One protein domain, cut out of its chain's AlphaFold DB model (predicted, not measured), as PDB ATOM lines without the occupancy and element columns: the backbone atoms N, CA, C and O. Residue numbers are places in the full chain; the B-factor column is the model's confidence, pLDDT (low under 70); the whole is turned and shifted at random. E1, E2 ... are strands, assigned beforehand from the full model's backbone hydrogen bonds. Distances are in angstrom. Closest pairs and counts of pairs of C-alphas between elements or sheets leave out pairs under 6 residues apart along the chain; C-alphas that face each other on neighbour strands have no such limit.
ATOM      1  N   TYR A  80     -62.024  34.410 -38.744       53.94
ATOM      2  CA  TYR A  80     -60.722  35.074 -38.824       53.94
ATOM      3  C   TYR A  80     -59.820  34.611 -37.688       53.94
ATOM      4  O   TYR A  80     -60.205  34.696 -36.522       53.94
ATOM      5  N   MET A  81     -58.606  34.188 -38.029       61.53
ATOM      6  CA  MET A  81     -57.577  33.839 -37.066       61.53
ATOM      7  C   MET A  81     -56.518  34.934 -37.045       61.53
ATOM      8  O   MET A  81     -55.912  35.223 -38.064       61.53
ATOM      9  N   VAL A  82     -56.288  35.578 -35.915       57.34
ATOM     10  CA  VAL A  82     -55.218  36.571 -35.765       57.34
ATOM     11  C   VAL A  82     -54.193  35.975 -34.837       57.34
ATOM     12  O   VAL A  82     -54.570  35.388 -33.844       57.34
ATOM     13  N   GLN A  83     -52.916  36.080 -35.143       60.81
ATOM     14  CA  GLN A  83     -51.861  35.498 -34.339       60.81
ATOM     15  C   GLN A  83     -50.709  36.481 -34.294       60.81
ATOM     16  O   GLN A  83     -50.202  36.920 -35.320       60.81
ATOM     17  N   TYR A  84     -50.291  36.844 -33.097       53.97
ATOM     18  CA  TYR A  84     -49.082  37.615 -32.881       53.97
ATOM     19  C   TYR A  84     -48.124  36.736 -32.104       53.97
ATOM     20  O   TYR A  84     -48.500  36.109 -31.111       53.97
ATOM     21  N   GLY A  85     -46.882  36.661 -32.548       59.19
ATOM     22  CA  GLY A  85     -45.892  35.857 -31.858       59.19
ATOM     23  C   GLY A  85     -44.829  35.330 -32.785       59.19
ATOM     24  O   GLY A  85     -44.852  35.537 -33.995       59.19
ATOM     25  N   TYR A  86     -43.873  34.683 -32.150       59.12
ATOM     26  CA  TYR A  86     -42.802  33.988 -32.815       59.12
ATOM     27  C   TYR A  86     -43.298  32.615 -33.264       59.12
ATOM     28  O   TYR A  86     -44.061  31.979 -32.539       59.12
ATOM     29  N   PHE A  87     -42.836  32.135 -34.413       59.28
ATOM     30  CA  PHE A  87     -43.210  30.824 -34.942       59.28
ATOM     31  C   PHE A  87     -44.723  30.611 -35.199       59.28
ATOM     32  O   PHE A  87     -45.297  29.657 -34.674       59.28
ATOM     33  N   HIS A  88     -45.383  31.446 -36.020       56.34
ATOM     34  CA  HIS A  88     -46.797  31.224 -36.385       56.34
ATOM     35  C   HIS A  88     -46.982  30.478 -37.707       56.34
ATOM     36  O   HIS A  88     -46.225  30.610 -38.664       56.34
ATOM     37  N   LYS A  89     -48.007  29.629 -37.720       59.31
ATOM     38  CA  LYS A  89     -48.084  28.414 -38.527       59.31
ATOM     39  C   LYS A  89     -49.273  28.552 -39.457       59.31
ATOM     40  O   LYS A  89     -50.388  28.629 -38.959       59.31
ATOM     41  N   ASN A  90     -49.004  28.664 -40.757       60.03
ATOM     42  CA  ASN A  90     -49.919  28.722 -41.921       60.03
ATOM     43  C   ASN A  90     -49.484  29.777 -42.945       60.03
ATOM     44  O   ASN A  90     -50.080  29.863 -44.021       60.03
ATOM     45  N   ILE A  91     -48.436  30.549 -42.656       70.25
ATOM     46  CA  ILE A  91     -47.802  31.397 -43.660       70.25
ATOM     47  C   ILE A  91     -47.142  30.465 -44.690       70.25
ATOM     48  O   ILE A  91     -46.516  29.475 -44.296       70.25
ATOM     49  N   PRO A  92     -47.296  30.728 -45.998       75.00
ATOM     50  CA  PRO A  92     -46.533  30.033 -47.025       75.00
ATOM     51  C   PRO A  92     -45.051  30.023 -46.664       75.00
ATOM     52  O   PRO A  92     -44.507  31.048 -46.252       75.00
ATOM     53  N   PHE A  93     -44.409  28.865 -46.802       76.12
ATOM     54  CA  PHE A  93     -42.985  28.765 -46.529       76.12
ATOM     55  C   PHE A  93     -42.218  29.756 -47.414       76.12
ATOM     56  O   PHE A  93     -42.422  29.770 -48.630       76.12
ATOM     57  N   SER A  94     -41.356  30.558 -46.788       79.88
ATOM     58  CA  SER A  94     -40.473  31.518 -47.440       79.88
ATOM     59  C   SER A  94     -39.068  31.409 -46.842       79.88
ATOM     60  O   SER A  94     -38.910  31.240 -45.633       79.88
ATOM     61  N   THR A  95     -38.038  31.475 -47.679       79.00
ATOM     62  CA  THR A  95     -36.629  31.514 -47.261       79.00
ATOM     63  C   THR A  95     -36.152  32.930 -46.953       79.00
ATOM     64  O   THR A  95     -35.313  33.112 -46.069       79.00
ATOM     65  N   PHE A  96     -36.688  33.934 -47.653       78.75
ATOM     66  CA  PHE A  96     -36.377  35.347 -47.403       78.75
ATOM     67  C   PHE A  96     -37.096  35.903 -46.181       78.75
ATOM     68  O   PHE A  96     -36.569  36.771 -45.490       78.75
ATOM     69  N   VAL A  97     -38.308  35.415 -45.938       73.69
ATOM     70  CA  VAL A  97     -39.110  35.781 -44.780       73.69
ATOM     71  C   VAL A  97     -39.171  34.551 -43.918       73.69
ATOM     72  O   VAL A  97     -39.796  33.574 -44.307       73.69
ATOM     73  N   ASN A  98     -38.552  34.592 -42.746       69.12
ATOM     74  CA  ASN A  98     -38.757  33.520 -41.795       69.12
ATOM     75  C   ASN A  98     -40.241  33.569 -41.371       69.12
ATOM     76  O   ASN A  98     -40.609  34.508 -40.658       69.12
ATOM     77  N   PRO A  99     -41.102  32.598 -41.755       63.44
ATOM     78  CA  PRO A  99     -42.506  32.593 -41.318       63.44
ATOM     79  C   PRO A  99     -42.607  32.489 -39.792       63.44
ATOM     80  O   PRO A  99     -43.660  32.690 -39.197       63.44
ATOM     81  N   TYR A 100     -41.480  32.189 -39.157       66.81
ATOM     82  CA  TYR A 100     -41.342  32.047 -37.740       66.81
ATOM     83  C   TYR A 100     -40.713  33.241 -37.010       66.81
ATOM     84  O   TYR A 100     -40.432  33.162 -35.809       66.81
ATOM     85  N   GLU A 101     -40.505  34.352 -37.708       68.81
ATOM     86  CA  GLU A 101     -40.191  35.639 -37.094       68.81
ATOM     87  C   GLU A 101     -41.391  36.188 -36.294       68.81
ATOM     88  O   GLU A 101     -42.515  35.698 -36.385       68.81
ATOM     89  N   LYS A 102     -41.141  37.192 -35.446       70.06
ATOM     90  CA  LYS A 102     -42.210  37.927 -34.772       70.06
ATOM     91  C   LYS A 102     -42.983  38.737 -35.804       70.06
ATOM     92  O   LYS A 102     -42.427  39.630 -36.443       70.06
ATOM     93  N   GLY A 103     -44.281  38.513 -35.887       69.00
ATOM     94  CA  GLY A 103     -45.120  39.360 -36.712       69.00
ATOM     95  C   GLY A 103     -46.586  39.288 -36.355       69.00
ATOM     96  O   GLY A 103     -47.023  38.406 -35.612       69.00
ATOM     97  N   LEU A 104     -47.329  40.254 -36.884       73.31
ATOM     98  CA  LEU A 104     -48.781  40.220 -36.896       73.31
ATOM     99  C   LEU A 104     -49.233  39.334 -38.052       73.31
ATOM    100  O   LEU A 104     -49.027  39.693 -39.206       73.31
ATOM    101  N   ASN A 105     -49.884  38.222 -37.745       75.19
ATOM    102  CA  ASN A 105     -50.547  37.361 -38.710       75.19
ATOM    103  C   ASN A 105     -52.074  37.541 -38.612       75.19
ATOM    104  O   ASN A 105     -52.643  37.371 -37.541       75.19
ATOM    105  N   LEU A 106     -52.755  37.894 -39.701       72.31
ATOM    106  CA  LEU A 106     -54.215  37.972 -39.821       72.31
ATOM    107  C   LEU A 106     -54.663  37.003 -40.920       72.31
ATOM    108  O   LEU A 106     -54.433  37.277 -42.086       72.31
ATOM    109  N   GLN A 107     -55.333  35.911 -40.591       74.38
ATOM    110  CA  GLN A 107     -55.799  34.887 -41.523       74.38
ATOM    111  C   GLN A 107     -57.329  34.891 -41.645       74.38
ATOM    112  O   GLN A 107     -58.050  34.949 -40.654       74.38
ATOM    113  N   TRP A 108     -57.834  34.755 -42.866       73.50
ATOM    114  CA  TRP A 108     -59.215  34.437 -43.213       73.50
ATOM    115  C   TRP A 108     -59.251  33.255 -44.181       73.50
ATOM    116  O   TRP A 108     -58.932  33.395 -45.368       73.50
ATOM    117  N   GLY A 109     -59.653  32.080 -43.691       75.94
ATOM    118  CA  GLY A 109     -59.676  30.863 -44.499       75.94
ATOM    119  C   GLY A 109     -58.294  30.569 -45.087       75.94
ATOM    120  O   GLY A 109     -57.334  30.360 -44.350       75.94
ATOM    121  N   PHE A 110     -58.188  30.583 -46.416       80.50
ATOM    122  CA  PHE A 110     -56.926  30.370 -47.129       80.50
ATOM    123  C   PHE A 110     -56.156  31.655 -47.421       80.50
ATOM    124  O   PHE A 110     -55.162  31.591 -48.116       80.50
ATOM    125  N   THR A 111     -56.597  32.822 -46.971       82.69
ATOM    126  CA  THR A 111     -55.909  34.097 -47.235       82.69
ATOM    127  C   THR A 111     -55.486  34.759 -45.945       82.69
ATOM    128  O   THR A 111     -56.070  34.479 -44.906       82.69
ATOM    129  N   GLY A 112     -54.513  35.656 -45.985       80.12
ATOM    130  CA  GLY A 112     -54.151  36.429 -44.815       80.12
ATOM    131  C   GLY A 112     -53.097  37.487 -45.070       80.12
ATOM    132  O   GLY A 112     -52.708  37.742 -46.205       80.12
ATOM    133  N   PHE A 113     -52.651  38.103 -43.988       82.56
ATOM    134  CA  PHE A 113     -51.586  39.084 -43.952       82.56
ATOM    135  C   PHE A 113     -50.586  38.670 -42.885       82.56
ATOM    136  O   PHE A 113     -50.993  38.303 -41.790       82.56
ATOM    137  N   TYR A 114     -49.300  38.740 -43.190       80.62
ATOM    138  CA  TYR A 114     -48.231  38.598 -42.212       80.62
ATOM    139  C   TYR A 114     -47.328  39.822 -42.304       80.62
ATOM    140  O   TYR A 114     -46.663  40.017 -43.318       80.62
ATOM    141  N   ASN A 115     -47.317  40.658 -41.266       79.88
ATOM    142  CA  ASN A 115     -46.691  41.979 -41.291       79.88
ATOM    143  C   ASN A 115     -47.169  42.798 -42.506       79.88
ATOM    144  O   ASN A 115     -48.337  43.172 -42.589       79.88
ATOM    145  N   GLU A 116     -46.268  43.074 -43.444       84.19
ATOM    146  CA  GLU A 116     -46.527  43.797 -44.692       84.19
ATOM    147  C   GLU A 116     -46.891  42.885 -45.870       84.19
ATOM    148  O   GLU A 116     -47.285  43.371 -46.932       84.19
ATOM    149  N   PHE A 117     -46.782  41.571 -45.690       87.00
ATOM    150  CA  PHE A 117     -47.048  40.594 -46.730       87.00
ATOM    151  C   PHE A 117     -48.507  40.159 -46.727       87.00
ATOM    152  O   PHE A 117     -49.141  40.038 -45.682       87.00
ATOM    153  N   GLN A 118     -49.026  39.856 -47.908       89.12
ATOM    154  CA  GLN A 118     -50.323  39.222 -48.114       89.12
ATOM    155  C   GLN A 118     -50.074  37.790 -48.549       89.12
ATOM    156  O   GLN A 118     -49.189  37.551 -49.364       89.12
ATOM    157  N   TYR A 119     -50.849  36.837 -48.058       88.00
ATOM    158  CA  TYR A 119     -50.706  35.455 -48.472       88.00
ATOM    159  C   TYR A 119     -52.018  34.791 -48.837       88.00
ATOM    160  O   TYR A 119     -53.092  35.137 -48.350       88.00
ATOM    161  N   PHE A 120     -51.889  33.778 -49.677       86.81
ATOM    162  CA  PHE A 120     -52.834  32.700 -49.858       86.81
ATOM    163  C   PHE A 120     -52.127  31.396 -49.469       86.81
ATOM    164  O   PHE A 120     -51.005  31.160 -49.893       86.81
ATOM    165  N   SER A 121     -52.741  30.540 -48.667       86.31
ATOM    166  CA  SER A 121     -52.175  29.273 -48.224       86.31
ATOM    167  C   SER A 121     -53.262  28.216 -48.229       86.31
ATOM    168  O   SER A 121     -54.258  28.340 -47.523       86.31
ATOM    169  N   SER A 122     -53.088  27.185 -49.048       83.38
ATOM    170  CA  SER A 122     -53.991  26.040 -49.148       83.38
ATOM    171  C   SER A 122     -53.203  24.735 -48.997       83.38
ATOM    172  O   SER A 122     -51.973  24.753 -49.041       83.38
ATOM    173  N   PRO A 123     -53.866  23.571 -48.881       82.81
ATOM    174  CA  PRO A 123     -53.162  22.294 -48.745       82.81
ATOM    175  C   PRO A 123     -52.216  21.941 -49.906       82.81
ATOM    176  O   PRO A 123     -51.340  21.098 -49.722       82.81
ATOM    177  N   TYR A 124     -52.398  22.553 -51.084       87.44
ATOM    178  CA  TYR A 124     -51.659  22.212 -52.306       87.44
ATOM    179  C   TYR A 124     -50.863  23.362 -52.903       87.44
ATOM    180  O   TYR A 124     -49.907  23.133 -53.637       87.44
ATOM    181  N   PHE A 125     -51.281  24.591 -52.646       89.00
ATOM    182  CA  PHE A 125     -50.717  25.774 -53.269       89.00
ATOM    183  C   PHE A 125     -50.753  26.930 -52.292       89.00
ATOM    184  O   PHE A 125     -51.769  27.158 -51.628       89.00
ATOM    185  N   SER A 126     -49.667  27.675 -52.270       90.00
ATOM    186  CA  SER A 126     -49.478  28.804 -51.395       90.00
ATOM    187  C   SER A 126     -48.739  29.907 -52.148       90.00
ATOM    188  O   SER A 126     -47.970  29.652 -53.072       90.00
ATOM    189  N   LEU A 127     -49.021  31.148 -51.795       90.88
ATOM    190  CA  LEU A 127     -48.506  32.339 -52.444       90.88
ATOM    191  C   LEU A 127     -48.373  33.437 -51.395       90.88
ATOM    192  O   LEU A 127     -49.282  33.624 -50.594       90.88
ATOM    193  N   LEU A 128     -47.257  34.153 -51.391       91.06
ATOM    194  CA  LEU A 128     -46.976  35.253 -50.471       91.06
ATOM    195  C   LEU A 128     -46.444  36.437 -51.291       91.06
ATOM    196  O   LEU A 128     -45.541  36.282 -52.106       91.06
ATOM    197  N   LEU A 129     -47.048  37.610 -51.115       91.69
ATOM    198  CA  LEU A 129     -46.809  38.826 -51.892       91.69
ATOM    199  C   LEU A 129     -46.451  39.988 -50.968       91.69
ATOM    200  O   LEU A 129     -47.097  40.188 -49.942       91.69
ATOM    201  N   GLY A 130     -45.487  40.798 -51.380       89.69
ATOM    202  CA  GLY A 130     -45.142  42.094 -50.801       89.69
ATOM    203  C   GLY A 130     -44.743  43.076 -51.903       89.69
ATOM    204  O   GLY A 130     -44.740  42.720 -53.078       89.69
ATOM    205  N   ASN A 131     -44.402  44.314 -51.534       86.19
ATOM    206  CA  ASN A 131     -44.107  45.380 -52.505       86.19
ATOM    207  C   ASN A 131     -43.010  45.001 -53.516       86.19
ATOM    208  O   ASN A 131     -43.177  45.254 -54.702       86.19
ATOM    209  N   ASP A 132     -41.949  44.346 -53.043       89.81
ATOM    210  CA  ASP A 132     -40.828  43.855 -53.856       89.81
ATOM    211  C   ASP A 132     -40.548  42.379 -53.557       89.81
ATOM    212  O   ASP A 132     -39.398  41.949 -53.551       89.81
ATOM    213  N   PHE A 133     -41.583  41.617 -53.206       91.12
ATOM    214  CA  PHE A 133     -41.440  40.231 -52.782       91.12
ATOM    215  C   PHE A 133     -42.553  39.369 -53.366       91.12
ATOM    216  O   PHE A 133     -43.735  39.696 -53.262       91.12
ATOM    217  N   PHE A 134     -42.173  38.232 -53.926       91.75
ATOM    218  CA  PHE A 134     -43.078  37.227 -54.443       91.75
ATOM    219  C   PHE A 134     -42.588  35.850 -54.016       91.75
ATOM    220  O   PHE A 134     -41.427  35.512 -54.196       91.75
ATOM    221  N   ASN A 135     -43.487  35.031 -53.498       93.25
ATOM    222  CA  ASN A 135     -43.273  33.618 -53.254       93.25
ATOM    223  C   ASN A 135     -44.473  32.862 -53.797       93.25
ATOM    224  O   ASN A 135     -45.623  33.246 -53.574       93.25
ATOM    225  N   VAL A 136     -44.191  31.756 -54.464       92.81
ATOM    226  CA  VAL A 136     -45.161  30.724 -54.779       92.81
ATOM    227  C   VAL A 136     -44.597  29.399 -54.336       92.81
ATOM    228  O   VAL A 136     -43.461  29.053 -54.645       92.81
ATOM    229  N   SER A 137     -45.431  28.623 -53.664       91.19
ATOM    230  CA  SER A 137     -45.119  27.266 -53.271       91.19
ATOM    231  C   SER A 137     -46.251  26.312 -53.623       91.19
ATOM    232  O   SER A 137     -47.432  26.651 -53.631       91.19
ATOM    233  N   MET A 138     -45.877  25.085 -53.955       91.50
ATOM    234  CA  MET A 138     -46.792  23.995 -54.245       91.50
ATOM    235  C   MET A 138     -46.449  22.828 -53.334       91.50
ATOM    236  O   MET A 138     -45.293  22.418 -53.260       91.50
ATOM    237  N   LYS A 139     -47.450  22.267 -52.668       87.62
ATOM    238  CA  LYS A 139     -47.320  21.110 -51.792       87.62
ATOM    239  C   LYS A 139     -48.057  19.920 -52.390       87.62
ATOM    240  O   LYS A 139     -49.218  20.006 -52.780       87.62
ATOM    241  N   TYR A 140     -47.385  18.780 -52.434       87.56
ATOM    242  CA  TYR A 140     -47.983  17.506 -52.799       87.56
ATOM    243  C   TYR A 140     -47.563  16.452 -51.778       87.56
ATOM    244  O   TYR A 140     -46.408  16.023 -51.737       87.56
ATOM    245  N   ASN A 141     -48.513  16.030 -50.939       86.69
ATOM    246  CA  ASN A 141     -48.247  15.158 -49.796       86.69
ATOM    247  C   ASN A 141     -47.171  15.775 -48.868       86.69
ATOM    248  O   ASN A 141     -47.368  16.874 -48.347       86.69
ATOM    249  N   LYS A 142     -46.037  15.095 -48.672       85.31
ATOM    250  CA  LYS A 142     -44.900  15.580 -47.878       85.31
ATOM    251  C   LYS A 142     -43.901  16.411 -48.678       85.31
ATOM    252  O   LYS A 142     -42.994  16.974 -48.081       85.31
ATOM    253  N   MET A 143     -44.032  16.461 -50.001       89.12
ATOM    254  CA  MET A 143     -43.148  17.259 -50.841       89.12
ATOM    255  C   MET A 143     -43.686  18.674 -50.960       89.12
ATOM    256  O   MET A 143     -44.894  18.865 -51.108       89.12
ATOM    257  N   PHE A 144     -42.792  19.649 -50.969       86.94
ATOM    258  CA  PHE A 144     -43.123  21.006 -51.363       86.94
ATOM    259  C   PHE A 144     -42.070  21.543 -52.326       86.94
ATOM    260  O   PHE A 144     -40.908  21.162 -52.265       86.94
ATOM    261  N   PHE A 145     -42.496  22.409 -53.226       92.25
ATOM    262  CA  PHE A 145     -41.668  23.126 -54.182       92.25
ATOM    263  C   PHE A 145     -41.950  24.596 -54.001       92.25
ATOM    264  O   PHE A 145     -43.086  24.957 -53.696       92.25
ATOM    265  N   PHE A 146     -40.951  25.438 -54.194       93.00
ATOM    266  CA  PHE A 146     -41.147  26.868 -54.067       93.00
ATOM    267  C   PHE A 146     -40.246  27.646 -55.011       93.00
ATOM    268  O   PHE A 146     -39.179  27.187 -55.423       93.00
ATOM    269  N   TYR A 147     -40.730  28.828 -55.346       94.25
ATOM    270  CA  TYR A 147     -40.040  29.860 -56.083       94.25
ATOM    271  C   TYR A 147     -40.297  31.176 -55.367       94.25
ATOM    272  O   TYR A 147     -41.439  31.511 -55.055       94.25
ATOM    273  N   GLU A 148     -39.232  31.910 -55.119       94.00
ATOM    274  CA  GLU A 148     -39.206  33.171 -54.409       94.00
ATOM    275  C   GLU A 148     -38.375  34.171 -55.186       94.00
ATOM    276  O   GLU A 148     -37.307  33.851 -55.699       94.00
ATOM    277  N   GLU A 149     -38.835  35.404 -55.236       93.00
ATOM    278  CA  GLU A 149     -38.139  36.482 -55.907       93.00
ATOM    279  C   GLU A 149     -38.355  37.776 -55.139       93.00
ATOM    280  O   GLU A 149     -39.464  38.082 -54.693       93.00
ATOM    281  N   ASN A 150     -37.281  38.540 -54.990       91.25
ATOM    282  CA  ASN A 150     -37.342  39.916 -54.538       91.25
ATOM    283  C   ASN A 150     -36.496  40.819 -55.443       91.25
ATOM    284  O   ASN A 150     -35.893  40.359 -56.411       91.25
ATOM    285  N   SER A 151     -36.421  42.111 -55.126       88.31
ATOM    286  CA  SER A 151     -35.659  43.092 -55.917       88.31
ATOM    287  C   SER A 151     -34.155  42.804 -56.047       88.31
ATOM    288  O   SER A 151     -33.489  43.419 -56.881       88.31
ATOM    289  N   THR A 152     -33.606  41.892 -55.242       87.38
ATOM    290  CA  THR A 152     -32.165  41.616 -55.154       87.38
ATOM    291  C   THR A 152     -31.773  40.187 -55.519       87.38
ATOM    292  O   THR A 152     -30.651  39.976 -55.967       87.38
ATOM    293  N   ALA A 153     -32.665  39.215 -55.346       89.38
ATOM    294  CA  ALA A 153     -32.333  37.805 -55.446       89.38
ATOM    295  C   ALA A 153     -33.555  36.947 -55.799       89.38
ATOM    296  O   ALA A 153     -34.704  37.276 -55.497       89.38
ATOM    297  N   THR A 154     -33.266  35.791 -56.385       93.00
ATOM    298  CA  THR A 154     -34.233  34.733 -56.678       93.00
ATOM    299  C   THR A 154     -33.813  33.477 -55.931       93.00
ATOM    300  O   THR A 154     -32.639  33.106 -55.957       93.00
ATOM    301  N   VAL A 155     -34.771  32.813 -55.290       93.69
ATOM    302  CA  VAL A 155     -34.575  31.541 -54.598       93.69
ATOM    303  C   VAL A 155     -35.572  30.527 -55.118       93.69
ATOM    304  O   VAL A 155     -36.745  30.824 -55.302       93.69
ATOM    305  N   TYR A 156     -35.130  29.304 -55.360       94.62
ATOM    306  CA  TYR A 156     -36.035  28.221 -55.722       94.62
ATOM    307  C   TYR A 156     -35.560  26.918 -55.120       94.62
ATOM    308  O   TYR A 156     -34.366  26.684 -54.943       94.62
ATOM    309  N   GLY A 157     -36.501  26.042 -54.812       93.88
ATOM    310  CA  GLY A 157     -36.158  24.827 -54.109       93.88
ATOM    311  C   GLY A 157     -37.283  23.827 -54.019       93.88
ATOM    312  O   GLY A 157     -38.395  24.012 -54.520       93.88
ATOM    313  N   ALA A 158     -36.949  22.734 -53.356       93.19
ATOM    314  CA  ALA A 158     -37.869  21.686 -53.001       93.19
ATOM    315  C   ALA A 158     -37.534  21.179 -51.606       93.19
ATOM    316  O   ALA A 158     -36.380  21.170 -51.184       93.19
ATOM    317  N   GLY A 159     -38.532  20.687 -50.902       89.69
ATOM    318  CA  GLY A 159     -38.315  19.995 -49.655       89.69
ATOM    319  C   GLY A 159     -39.224  18.799 -49.494       89.69
ATOM    320  O   GLY A 159     -40.169  18.571 -50.255       89.69
ATOM    321  N   TYR A 160     -38.880  18.005 -48.496       89.12
ATOM    322  CA  TYR A 160     -39.595  16.813 -48.100       89.12
ATOM    323  C   TYR A 160     -39.708  16.808 -46.583       89.12
ATOM    324  O   TYR A 160     -38.696  16.763 -45.878       89.12
ATOM    325  N   ASP A 161     -40.946  16.815 -46.095       85.62
ATOM    326  CA  ASP A 161     -41.248  16.893 -44.668       85.62
ATOM    327  C   ASP A 161     -40.539  18.118 -44.058       85.62
ATOM    328  O   ASP A 161     -40.713  19.222 -44.562       85.62
ATOM    329  N   SER A 162     -39.689  17.927 -43.052       85.56
ATOM    330  CA  SER A 162     -38.930  18.971 -42.356       85.56
ATOM    331  C   SER A 162     -37.663  19.473 -43.058       85.56
ATOM    332  O   SER A 162     -36.980  20.338 -42.513       85.56
ATOM    333  N   ILE A 163     -37.284  18.929 -44.215       89.56
ATOM    334  CA  ILE A 163     -35.999  19.241 -44.866       89.56
ATOM    335  C   ILE A 163     -36.243  20.002 -46.163       89.56
ATOM    336  O   ILE A 163     -37.120  19.641 -46.943       89.56
ATOM    337  N   ILE A 164     -35.437  21.031 -46.399       89.94
ATOM    338  CA  ILE A 164     -35.559  21.961 -47.518       89.94
ATOM    339  C   ILE A 164     -34.220  22.048 -48.231       89.94
ATOM    340  O   ILE A 164     -33.194  22.254 -47.590       89.94
ATOM    341  N   PHE A 165     -34.246  21.938 -49.550       92.75
ATOM    342  CA  PHE A 165     -33.098  22.106 -50.426       92.75
ATOM    343  C   PHE A 165     -33.406  23.226 -51.406       92.75
ATOM    344  O   PHE A 165     -34.433  23.182 -52.086       92.75
ATOM    345  N   TYR A 166     -32.545  24.229 -51.492       93.50
ATOM    346  CA  TYR A 166     -32.813  25.380 -52.344       93.50
ATOM    347  C   TYR A 166     -31.550  25.989 -52.919       93.50
ATOM    348  O   TYR A 166     -30.448  25.728 -52.452       93.50
ATOM    349  N   PHE A 167     -31.728  26.756 -53.984       92.50
ATOM    350  CA  PHE A 167     -30.686  27.529 -54.629       92.50
ATOM    351  C   PHE A 167     -30.991  29.003 -54.476       92.50
ATOM    352  O   PHE A 167     -32.107  29.424 -54.771       92.50
ATOM    353  N   ASP A 168     -29.989  29.765 -54.069       90.19
ATOM    354  CA  ASP A 168     -30.026  31.217 -53.985       90.19
ATOM    355  C   ASP A 168     -28.758  31.837 -54.600       90.19
ATOM    356  O   ASP A 168     -27.982  31.156 -55.278       90.19
ATOM    357  N   GLU A 169     -28.540  33.136 -54.383       85.88
ATOM    358  CA  GLU A 169     -27.376  33.867 -54.899       85.88
ATOM    359  C   GLU A 169     -26.010  33.318 -54.426       85.88
ATOM    360  O   GLU A 169     -25.007  33.503 -55.117       85.88
ATOM    361  N   TYR A 170     -25.961  32.608 -53.294       84.25
ATOM    362  CA  TYR A 170     -24.762  31.975 -52.732       84.25
ATOM    363  C   TYR A 170     -24.617  30.497 -53.126       84.25
ATOM    364  O   TYR A 170     -23.586  29.884 -52.837       84.25
ATOM    365  N   GLY A 171     -25.596  29.928 -53.834       88.88
ATOM    366  CA  GLY A 171     -25.558  28.563 -54.351       88.88
ATOM    367  C   GLY A 171     -26.546  27.631 -53.657       88.88
ATOM    368  O   GLY A 171     -27.673  28.015 -53.369       88.88
ATOM    369  N   PHE A 172     -26.149  26.367 -53.490       91.38
ATOM    370  CA  PHE A 172     -27.002  25.324 -52.921       91.38
ATOM    371  C   PHE A 172     -27.017  25.378 -51.395       91.38
ATOM    372  O   PHE A 172     -25.962  25.310 -50.764       91.38
ATOM    373  N   GLU A 173     -28.215  25.383 -50.827       91.81
ATOM    374  CA  GLU A 173     -28.464  25.490 -49.401       91.81
ATOM    375  C   GLU A 173     -29.413  24.409 -48.882       91.81
ATOM    376  O   GLU A 173     -30.238  23.843 -49.610       91.81
ATOM    377  N   VAL A 174     -29.297  24.139 -47.578       89.81
ATOM    378  CA  VAL A 174     -30.158  23.201 -46.854       89.81
ATOM    379  C   VAL A 174     -30.743  23.889 -45.629       89.81
ATOM    380  O   VAL A 174     -29.996  24.387 -44.787       89.81
ATOM    381  N   ALA A 175     -32.068  23.866 -45.497       87.81
ATOM    382  CA  ALA A 175     -32.760  24.295 -44.288       87.81
ATOM    383  C   ALA A 175     -33.529  23.143 -43.637       87.81
ATOM    384  O   ALA A 175     -33.979  22.203 -44.293       87.81
ATOM    385  N   PHE A 176     -33.694  23.240 -42.323       86.00
ATOM    386  CA  PHE A 176     -34.499  22.337 -41.516       86.00
ATOM    387  C   PHE A 176     -35.599  23.142 -40.841       86.00
ATOM    388  O   PHE A 176     -35.324  24.178 -40.237       86.00
ATOM    389  N   HIS A 177     -36.829  22.649 -40.917       81.38
ATOM    390  CA  HIS A 177     -37.969  23.221 -40.220       81.38
ATOM    391  C   HIS A 177     -38.761  22.119 -39.518       81.38
ATOM    392  O   HIS A 177     -39.143  21.119 -40.121       81.38
ATOM    393  N   VAL A 178     -39.002  22.273 -38.222       80.50
ATOM    394  CA  VAL A 178     -39.834  21.353 -37.441       80.50
ATOM    395  C   VAL A 178     -40.868  22.176 -36.714       80.50
ATOM    396  O   VAL A 178     -40.545  23.206 -36.130       80.50
ATOM    397  N   GLU A 179     -42.111  21.716 -36.737       74.75
ATOM    398  CA  GLU A 179     -43.216  22.513 -36.252       74.75
ATOM    399  C   GLU A 179     -44.291  21.617 -35.626       74.75
ATOM    400  O   GLU A 179     -44.864  20.742 -36.268       74.75
ATOM    401  N   THR A 180     -44.562  21.832 -34.341       71.75
ATOM    402  CA  THR A 180     -45.552  21.105 -33.525       71.75
ATOM    403  C   THR A 180     -46.298  22.096 -32.637       71.75
ATOM    404  O   THR A 180     -45.884  23.249 -32.552       71.75
ATOM    405  N   GLU A 181     -47.391  21.704 -31.989       66.81
ATOM    406  CA  GLU A 181     -48.165  22.615 -31.122       66.81
ATOM    407  C   GLU A 181     -47.322  23.269 -30.010       66.81
ATOM    408  O   GLU A 181     -47.623  24.385 -29.589       66.81
ATOM    409  N   THR A 182     -46.259  22.587 -29.569       68.88
ATOM    410  CA  THR A 182     -45.438  22.981 -28.414       68.88
ATOM    411  C   THR A 182     -43.993  23.373 -28.754       68.88
ATOM    412  O   THR A 182     -43.250  23.825 -27.882       68.88
ATOM    413  N   ILE A 183     -43.533  23.097 -29.979       74.75
ATOM    414  CA  ILE A 183     -42.127  23.258 -30.390       74.75
ATOM    415  C   ILE A 183     -42.062  23.723 -31.843       74.75
ATOM    416  O   ILE A 183     -42.713  23.134 -32.709       74.75
ATOM    417  N   GLY A 184     -41.207  24.707 -32.111       76.94
ATOM    418  CA  GLY A 184     -40.803  25.121 -33.451       76.94
ATOM    419  C   GLY A 184     -39.282  25.218 -33.554       76.94
ATOM    420  O   GLY A 184     -38.615  25.648 -32.616       76.94
ATOM    421  N   LEU A 185     -38.726  24.792 -34.681       80.31
ATOM    422  CA  LEU A 185     -37.305  24.888 -34.997       80.31
ATOM    423  C   LEU A 185     -37.157  25.320 -36.452       80.31
ATOM    424  O   LEU A 185     -37.786  24.736 -37.329       80.31
ATOM    425  N   TYR A 186     -36.278  26.282 -36.699       82.69
ATOM    426  CA  TYR A 186     -35.813  26.667 -38.023       82.69
ATOM    427  C   TYR A 186     -34.290  26.769 -38.011       82.69
ATOM    428  O   TYR A 186     -33.715  27.389 -37.118       82.69
ATOM    429  N   LEU A 187     -33.626  26.144 -38.979       84.06
ATOM    430  CA  LEU A 187     -32.169  26.098 -39.046       84.06
ATOM    431  C   LEU A 187     -31.689  26.141 -40.497       84.06
ATOM    432  O   LEU A 187     -32.076  25.292 -41.292       84.06
ATOM    433  N   VAL A 188     -30.768  27.056 -40.799       85.62
ATOM    434  CA  VAL A 188     -29.975  27.094 -42.037       85.62
ATOM    435  C   VAL A 188     -28.492  27.027 -41.645       85.62
ATOM    436  O   VAL A 188     -27.902  28.058 -41.310       85.62
ATOM    437  N   PRO A 189     -27.872  25.828 -41.611       83.25
ATOM    438  CA  PRO A 189     -26.549  25.638 -41.007       83.25
ATOM    439  C   PRO A 189     -25.427  26.453 -41.657       83.25
ATOM    440  O   PRO A 189     -24.584  27.010 -40.961       83.25
ATOM    441  N   SER A 190     -25.425  26.538 -42.983       83.69
ATOM    442  CA  SER A 190     -24.442  27.265 -43.803       83.69
ATOM    443  C   SER A 190     -24.405  28.764 -43.517       83.69
ATOM    444  O   SER A 190     -23.334  29.364 -43.451       83.69
ATOM    445  N   ARG A 191     -25.578  29.358 -43.290       78.31
ATOM    446  CA  ARG A 191     -25.756  30.774 -42.947       78.31
ATOM    447  C   ARG A 191     -25.716  31.021 -41.439       78.31
ATOM    448  O   ARG A 191     -25.854  32.155 -40.988       78.31
ATOM    449  N   GLY A 192     -25.578  29.950 -40.657       79.00
ATOM    450  CA  GLY A 192     -25.654  29.968 -39.206       79.00
ATOM    451  C   GLY A 192     -27.007  30.418 -38.664       79.00
ATOM    452  O   GLY A 192     -27.066  30.715 -37.481       79.00
ATOM    453  N   VAL A 193     -28.068  30.506 -39.476       81.38
ATOM    454  CA  VAL A 193     -29.395  30.999 -39.061       81.38
ATOM    455  C   VAL A 193     -30.090  29.946 -38.216       81.38
ATOM    456  O   VAL A 193     -30.263  28.819 -38.666       81.38
ATOM    457  N   PHE A 194     -30.522  30.317 -37.017       83.38
ATOM    458  CA  PHE A 194     -31.248  29.450 -36.104       83.38
ATOM    459  C   PHE A 194     -32.391  30.210 -35.431       83.38
ATOM    460  O   PHE A 194     -32.251  31.367 -35.027       83.38
ATOM    461  N   GLY A 195     -33.519  29.523 -35.293       80.94
ATOM    462  CA  GLY A 195     -34.659  29.929 -34.496       80.94
ATOM    463  C   GLY A 195     -35.258  28.710 -33.804       80.94
ATOM    464  O   GLY A 195     -35.401  27.654 -34.414       80.94
ATOM    465  N   PHE A 196     -35.620  28.852 -32.540       81.06
ATOM    466  CA  PHE A 196     -36.212  27.798 -31.736       81.06
ATOM    467  C   PHE A 196     -37.239  28.383 -30.787       81.06
ATOM    468  O   PHE A 196     -36.986  29.391 -30.127       81.06
ATOM    469  N   VAL A 197     -38.385  27.723 -30.694       75.50
ATOM    470  CA  VAL A 197     -39.421  28.048 -29.727       75.50
ATOM    471  C   VAL A 197     -39.858  26.793 -28.992       75.50
ATOM    472  O   VAL A 197     -39.978  25.717 -29.580       75.50
ATOM    473  N   VAL A 198     -40.132  26.957 -27.704       76.25
ATOM    474  CA  VAL A 198     -40.876  25.996 -26.895       76.25
ATOM    475  C   VAL A 198     -41.931  26.762 -26.124       76.25
ATOM    476  O   VAL A 198     -41.618  27.743 -25.448       76.25
ATOM    477  N   ASN A 199     -43.171  26.301 -26.196       72.06
ATOM    478  CA  ASN A 199     -44.299  26.853 -25.460       72.06
ATOM    479  C   ASN A 199     -45.013  25.748 -24.675       72.06
ATOM    480  O   ASN A 199     -45.173  24.615 -25.124       72.06
ATOM    481  N   SER A 200     -45.444  26.095 -23.464       71.50
ATOM    482  CA  SER A 200     -46.224  25.220 -22.593       71.50
ATOM    483  C   SER A 200     -47.126  26.065 -21.694       71.50
ATOM    484  O   SER A 200     -46.710  26.525 -20.625       71.50
ATOM    485  N   GLY A 201     -48.378  26.252 -22.118       70.69
ATOM    486  CA  GLY A 201     -49.337  27.110 -21.425       70.69
ATOM    487  C   GLY A 201     -48.857  28.561 -21.403       70.69
ATOM    488  O   GLY A 201     -48.691  29.175 -22.449       70.69
TER     489      GLY A 201
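AT A GLANCE: This is residues 80 to 201 of the 241 residues of an uncharacterized protein of Thermosipho sp. JL129W03 (UniProt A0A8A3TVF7). A single curled sheet makes an open trough, like part of a barrel that has not closed: its strands follow one another round the curve from E1 to E12, and these two edge strands stay apart. The long link between E1 and E2, residues 86 to 102, folds into the hollow of the trough. The printed part has 122 residues, with no named helix and twelve named strands, E1 to E12, which lie in the sheet in the order of the chain; the sheet is antiparallel throughout and the class is all strand. The whole is compact, with a radius of gyration of the C-alphas of 13.7 A, and spans 39 by 30 by 28 A.

HOW THE PARTS SIT: The sheet runs, strand beside strand, E1 at residues 81 to 85, E2 at 103 to 108, E3 at 111 to 114, E4 at 117 to 121, E5 at 125 to 130, E6 at 133 to 140, E7 at 143 to 150, E8 at 154 to 160, E9 at 163 to 168, E10 at 171 to 179, E11 at 183 to 188 and E12 at 193 to 200. It is a meander, each strand the antiparallel neighbour of the one before. In the hairpin of E6 and E7, at 172 degrees, C-alphas 137 and 146 face each other at 4.1 A, and N 136 and O 147 are within hydrogen-bond range at 2.8 A. The hairpin of E3 and E4 stands at 143 degrees, with N 112 and O 119 at 2.8 A. That of E9 and E10 stands at 147 degrees, with N 164 and O 175 at 2.8 A. E10 is staggered: it pairs with E9 over residues 171 to 176 and with E11 over 176 to 179, where N 178 and O 185 are 2.9 A apart. At the edges, N 83 and O 105 join E1 to E2 within hydrogen-bond range at 2.7 A, and N 186 and O 195 join E11 to E12 at 2.8 A.

IN THESE COORDINATES: E1 begins at C-alpha 81, (-57.577, 33.839, -37.066). The longer strands are E10 at 26.0 A from first to last C-alpha, E12 at 24.2 A, E7 at 23.7 A and E6 at 23.6 A. E12 ends at C-alpha 200, (-46.224, 25.220, -22.593).

THE WHOLE: The two C-alphas farthest apart, those of Gly 171 and Gly 201, are 40.6 A apart. The sheet is twisted, with C-alphas up to 14.1 A off its best plane. The link from E1 to E2 is long and the other ten links are tight; the printed part has no cut. The mean pLDDT of the printed part is 81.3, with residues 80 to 90, 98 to 101, 103 and 181 to 182 under 70.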